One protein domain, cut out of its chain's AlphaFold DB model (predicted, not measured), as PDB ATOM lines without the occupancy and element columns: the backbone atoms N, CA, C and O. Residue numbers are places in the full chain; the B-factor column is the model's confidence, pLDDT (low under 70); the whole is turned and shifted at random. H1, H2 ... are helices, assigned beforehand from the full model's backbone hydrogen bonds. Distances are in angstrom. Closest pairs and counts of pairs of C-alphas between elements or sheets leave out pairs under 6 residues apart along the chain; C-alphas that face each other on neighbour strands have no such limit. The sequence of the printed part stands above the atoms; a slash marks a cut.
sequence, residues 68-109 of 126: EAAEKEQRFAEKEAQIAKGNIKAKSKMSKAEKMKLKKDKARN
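Overview. This is residues 68 to 109 of the 126 residues of the protein "Hypothetical protein" of Pyramimonas obovata (UniProt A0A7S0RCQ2). Two helices make an L: the long arm is H1, the short arm is H2, and the chain turns the corner at residues 94 and 95. The arms do not fold back on each other. The printed part has 42 residues with two named helices, H1 then H2, no named strand, and is all helix. It is extended, with a radius of gyration of the C-alphas of 16.2 A, and spans 47 by 22 by 5 A.

Arrangement. Begin with H1, residues 68 to 93, and go on through a tight link of 2 residues to H2, residues 96 to 109. H1 and H2 are only just apart, with their closest C-alphas at 8.4 A. In both helices every O i to N i+4 pair is within hydrogen-bond range. Residues 68 to 90, 92 to 98 and 100 to 109 stand free.

Along the chain. Find C-alpha 68 at (29.375, -26.594, -47.710); from there H1 runs 37.7 A to C-alpha 93 at (-7.901, -30.869, -43.920), mainly toward falling x. H2 runs 20.3 A, mainly toward falling y, and ends with C-alpha 109 at (-5.210, -54.463, -41.070).

Size, cuts and confidence. The C-alphas of Glu 68 and Arg 108, the two farthest apart, are 47.8 A apart. The printed part has no cut. In the B-factor column, look for pLDDT under 70 at residues 91 to 97, 99 to 100, 102 and 106 to 109.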
ATOM      1  N   GLU A  68      30.197 -25.979 -46.662       91.94
ATOM      2  CA  GLU A  68      29.375 -26.594 -47.710       91.94
ATOM      3  C   GLU A  68      28.569 -27.795 -47.193       91.94
ATOM      4  O   GLU A  68      27.432 -28.030 -47.620       91.94
ATOM      5  N   ALA A  69      29.161 -28.594 -46.302       90.94
ATOM      6  CA  ALA A  69      28.476 -29.719 -45.679       90.94
ATOM      7  C   ALA A  69      27.412 -29.228 -44.688       90.94
ATOM      8  O   ALA A  69      26.294 -29.749 -44.701       90.94
ATOM      9  N   ALA A  70      27.712 -28.188 -43.904       92.44
ATOM     10  CA  ALA A  70      26.754 -27.544 -43.010       92.44
ATOM     11  C   ALA A  70      25.555 -26.956 -43.770       92.44
ATOM     12  O   ALA A  70      24.405 -27.203 -43.403       92.44
ATOM     13  N   GLU A  71      25.786 -26.240 -44.871       94.31
ATOM     14  CA  GLU A  71      24.714 -25.702 -45.713       94.31
ATOM     15  C   GLU A  71      23.839 -26.812 -46.307       94.31
ATOM     16  O   GLU A  71      22.608 -26.702 -46.343       94.31
ATOM     17  N   LYS A  72      24.452 -27.913 -46.765       91.31
ATOM     18  CA  LYS A  72      23.707 -29.088 -47.239       91.31
ATOM     19  C   LYS A  72      22.852 -29.676 -46.121       91.31
ATOM     20  O   LYS A  72      21.672 -29.945 -46.356       91.31
ATOM     21  N   GLU A  73      23.411 -29.839 -44.924       91.19
ATOM     22  CA  GLU A  73      22.696 -30.351 -43.753       91.19
ATOM     23  C   GLU A  73      21.462 -29.495 -43.437       91.19
ATOM     24  O   GLU A  73      20.357 -30.032 -43.305       91.19
ATOM     25  N   GLN A  74      21.631 -28.168 -43.412       92.69
ATOM     26  CA  GLN A  74      20.554 -27.204 -43.175       92.69
ATOM     27  C   GLN A  74      19.463 -27.293 -44.244       92.69
ATOM     28  O   GLN A  74      18.287 -27.445 -43.910       92.69
ATOM     29  N   ARG A  75      19.826 -27.294 -45.533       93.81
ATOM     30  CA  ARG A  75      18.847 -27.428 -46.630       93.81
ATOM     31  C   ARG A  75      18.044 -28.719 -46.537       93.81
ATOM     32  O   ARG A  75      16.853 -28.739 -46.849       93.81
ATOM     33  N   PHE A  76      18.680 -29.819 -46.147       88.94
ATOM     34  CA  PHE A  76      17.972 -31.073 -45.923       88.94
ATOM     35  C   PHE A  76      17.017 -30.980 -44.728       88.94
ATOM     36  O   PHE A  76      15.869 -31.403 -44.850       88.94
ATOM     37  N   ALA A  77      17.452 -30.400 -43.606       89.69
ATOM     38  CA  ALA A  77      16.603 -30.204 -42.431       89.69
ATOM     39  C   ALA A  77      15.380 -29.322 -42.744       89.69
ATOM     40  O   ALA A  77      14.254 -29.641 -42.353       89.69
ATOM     41  N   GLU A  78      15.563 -28.252 -43.522       92.88
ATOM     42  CA  GLU A  78      14.471 -27.399 -43.994       92.88
ATOM     43  C   GLU A  78      13.469 -28.167 -44.863       92.88
ATOM     44  O   GLU A  78      12.255 -28.040 -44.666       92.88
ATOM     45  N   LYS A  79      13.956 -28.996 -45.795       91.25
ATOM     46  CA  LYS A  79      13.105 -29.857 -46.632       91.25
ATOM     47  C   LYS A  79      12.301 -30.843 -45.787       91.25
ATOM     48  O   LYS A  79      11.091 -30.958 -45.985       91.25
ATOM     49  N   GLU A  80      12.929 -31.511 -44.823       88.69
ATOM     50  CA  GLU A  80      12.231 -32.431 -43.916       88.69
ATOM     51  C   GLU A  80      11.148 -31.710 -43.102       88.69
ATOM     52  O   GLU A  80      10.005 -32.172 -43.021       88.69
ATOM     53  N   ALA A  81      11.458 -30.521 -42.575       89.94
ATOM     54  CA  ALA A  81      10.497 -29.702 -41.846       89.94
ATOM     55  C   ALA A  81       9.315 -29.261 -42.729       89.94
ATOM     56  O   ALA A  81       8.167 -29.236 -42.270       89.94
ATOM     57  N   GLN A  82       9.559 -28.925 -44.000       90.69
ATOM     58  CA  GLN A  82       8.495 -28.602 -44.955       90.69
ATOM     59  C   GLN A  82       7.597 -29.811 -45.244       90.69
ATOM     60  O   GLN A  82       6.371 -29.675 -45.199       90.69
ATOM     61  N   ILE A  83       8.177 -30.994 -45.470       88.62
ATOM     62  CA  ILE A  83       7.431 -32.242 -45.693       88.62
ATOM     63  C   ILE A  83       6.568 -32.574 -44.468       88.62
ATOM     64  O   ILE A  83       5.371 -32.847 -44.599       88.62
ATOM     65  N   ALA A  84       7.133 -32.476 -43.262       86.12
ATOM     66  CA  ALA A  84       6.404 -32.697 -42.017       86.12
ATOM     67  C   ALA A  84       5.216 -31.727 -41.868       86.12
ATOM     68  O   ALA A  84       4.086 -32.157 -41.609       86.12
ATOM     69  N   LYS A  85       5.429 -30.424 -42.112       84.50
ATOM     70  CA  LYS A  85       4.362 -29.405 -42.093       84.50
ATOM     71  C   LYS A  85       3.276 -29.684 -43.140       84.50
ATOM     72  O   LYS A  85       2.090 -29.520 -42.843       84.50
ATOM     73  N   GLY A  86       3.651 -30.123 -44.342       82.75
ATOM     74  CA  GLY A  86       2.718 -30.520 -45.402       82.75
ATOM     75  C   GLY A  86       1.836 -31.702 -44.990       82.75
ATOM     76  O   GLY A  86       0.609 -31.624 -45.084       82.75
ATOM     77  N   ASN A  87       2.443 -32.747 -44.425       77.62
ATOM     78  CA  ASN A  87       1.741 -33.934 -43.931       77.62
ATOM     79  C   ASN A  87       0.757 -33.613 -42.793       77.62
ATOM     80  O   ASN A  87      -0.339 -34.181 -42.733       77.62
ATOM     81  N   ILE A  88       1.110 -32.678 -41.907       75.94
ATOM     82  CA  ILE A  88       0.220 -32.203 -40.835       75.94
ATOM     83  C   ILE A  88      -0.980 -31.444 -41.422       75.94
ATOM     84  O   ILE A  88      -2.120 -31.724 -41.044       75.94
ATOM     85  N   LYS A  89      -0.757 -30.537 -42.385       73.44
ATOM     86  CA  LYS A  89      -1.835 -29.789 -43.064       73.44
ATOM     87  C   LYS A  89      -2.773 -30.699 -43.869       73.44
ATOM     88  O   LYS A  89      -3.983 -30.487 -43.858       73.44
ATOM     89  N   ALA A  90      -2.248 -31.729 -44.531       72.12
ATOM     90  CA  ALA A  90      -3.066 -32.721 -45.232       72.12
ATOM     91  C   ALA A  90      -3.958 -33.508 -44.251       72.12
ATOM     92  O   ALA A  90      -5.164 -33.636 -44.462       72.12
ATOM     93  N   LYS A  91      -3.404 -33.955 -43.113       67.69
ATOM     94  CA  LYS A  91      -4.172 -34.648 -42.062       67.69
ATOM     95  C   LYS A  91      -5.208 -33.761 -41.367       67.69
ATOM     96  O   LYS A  91      -6.239 -34.275 -40.926       67.69
ATOM     97  N   SER A  92      -4.966 -32.453 -41.250       67.94
ATOM     98  CA  SER A  92      -5.926 -31.526 -40.644       67.94
ATOM     99  C   SER A  92      -7.100 -31.202 -41.574       67.94
ATOM    100  O   SER A  92      -8.226 -31.144 -41.082       67.94
ATOM    101  N   LYS A  93      -6.866 -31.103 -42.894       66.44
ATOM    102  CA  LYS A  93      -7.901 -30.869 -43.920       66.44
ATOM    103  C   LYS A  93      -8.759 -32.090 -44.278       66.44
ATOM    104  O   LYS A  93      -9.832 -31.902 -44.839       66.44
ATOM    105  N   MET A  94      -8.334 -33.315 -43.951       63.19
ATOM    106  CA  MET A  94      -9.175 -34.506 -44.148       63.19
ATOM    107  C   MET A  94     -10.497 -34.390 -43.377       63.19
ATOM    108  O   MET A  94     -10.502 -34.126 -42.164       63.19
ATOM    109  N   SER A  95     -11.607 -34.642 -44.074       68.44
ATOM    110  CA  SER A  95     -12.949 -34.583 -43.492       68.44
ATOM    111  C   SER A  95     -13.133 -35.646 -42.399       68.44
ATOM    112  O   SER A  95     -12.428 -36.660 -42.345       68.44
ATOM    113  N   LYS A  96     -14.120 -35.454 -41.508       64.56
ATOM    114  CA  LYS A  96     -14.463 -36.452 -40.474       64.56
ATOM    115  C   LYS A  96     -14.732 -37.844 -41.074       64.56
ATOM    116  O   LYS A  96     -14.372 -38.837 -40.444       64.56
ATOM    117  N   ALA A  97     -15.303 -37.920 -42.280       64.25
ATOM    118  CA  ALA A  97     -15.613 -39.176 -42.966       64.25
ATOM    119  C   ALA A  97     -14.352 -39.924 -43.444       64.25
ATOM    120  O   ALA A  97     -14.261 -41.141 -43.281       64.25
ATOM    121  N   GLU A  98     -13.345 -39.212 -43.955       70.06
ATOM    122  CA  GLU A  98     -12.070 -39.810 -44.388       70.06
ATOM    123  C   GLU A  98     -11.223 -40.276 -43.202       70.06
ATOM    124  O   GLU A  98     -10.663 -41.372 -43.234       70.06
ATOM    125  N   LYS A  99     -11.206 -39.509 -42.102       67.94
ATOM    126  CA  LYS A  99     -10.565 -39.935 -40.845       67.94
ATOM    127  C   LYS A  99     -11.199 -41.210 -40.282       67.94
ATOM    128  O   LYS A  99     -10.485 -42.054 -39.740       67.94
ATOM    129  N   MET A 100     -12.521 -41.363 -40.416       68.62
ATOM    130  CA  MET A 100     -13.240 -42.565 -39.979       68.62
ATOM    131  C   MET A 100     -12.932 -43.779 -40.866       68.62
ATOM    132  O   MET A 100     -12.683 -44.858 -40.329       68.62
ATOM    133  N   LYS A 101     -12.873 -43.608 -42.196       73.12
ATOM    134  CA  LYS A 101     -12.460 -44.676 -43.125       73.12
ATOM    135  C   LYS A 101     -11.023 -45.130 -42.864       73.12
ATOM    136  O   LYS A 101     -10.802 -46.317 -42.659       73.12
ATOM    137  N   LEU A 102     -10.082 -44.195 -42.720       69.62
ATOM    138  CA  LEU A 102      -8.677 -44.516 -42.449       69.62
ATOM    139  C   LEU A 102      -8.485 -45.247 -41.106       69.62
ATOM    140  O   LEU A 102      -7.662 -46.156 -41.008       69.62
ATOM    141  N   LYS A 103      -9.259 -44.889 -40.067       72.44
ATOM    142  CA  LYS A 103      -9.283 -45.638 -38.796       72.44
ATOM    143  C   LYS A 103      -9.850 -47.049 -38.967       72.44
ATOM    144  O   LYS A 103      -9.292 -47.983 -38.398       72.44
ATOM    145  N   LYS A 104     -10.930 -47.211 -39.740       73.38
ATOM    146  CA  LYS A 104     -11.557 -48.517 -40.008       73.38
ATOM    147  C   LYS A 104     -10.626 -49.439 -40.800       73.38
ATOM    148  O   LYS A 104     -10.519 -50.614 -40.464       73.38
ATOM    149  N   ASP A 105      -9.910 -48.904 -41.783       72.88
ATOM    150  CA  ASP A 105      -8.962 -49.670 -42.597       72.88
ATOM    151  C   ASP A 105      -7.710 -50.057 -41.798       72.88
ATOM    152  O   ASP A 105      -7.283 -51.210 -41.847       72.88
ATOM    153  N   LYS A 106      -7.187 -49.158 -40.948       67.94
ATOM    154  CA  LYS A 106      -6.120 -49.515 -39.995       67.94
ATOM    155  C   LYS A 106      -6.555 -50.594 -39.002       67.94
ATOM    156  O   LYS A 106      -5.777 -51.501 -38.732       67.94
ATOM    157  N   ALA A 107      -7.786 -50.531 -38.488       69.62
ATOM    158  CA  ALA A 107      -8.314 -51.547 -37.575       69.62
ATOM    159  C   ALA A 107      -8.485 -52.918 -38.256       69.62
ATOM    160  O   ALA A 107      -8.195 -53.944 -37.644       69.62
ATOM    161  N   ARG A 108      -8.891 -52.947 -39.534       67.94
ATOM    162  CA  ARG A 108      -8.966 -54.190 -40.321       67.94
ATOM    163  C   ARG A 108      -7.587 -54.795 -40.580       67.94
ATOM    164  O   ARG A 108      -7.451 -56.007 -40.465       67.94
ATOM    165  N   ASN A 109      -6.576 -53.973 -40.861       59.56
ATOM    166  CA  ASN A 109      -5.210 -54.463 -41.070       59.56
ATOM    167  C   ASN A 109      -4.524 -54.919 -39.773       59.56
ATOM    168  O   ASN A 109      -3.728 -55.850 -39.818       59.56
TER     169      ASN A 109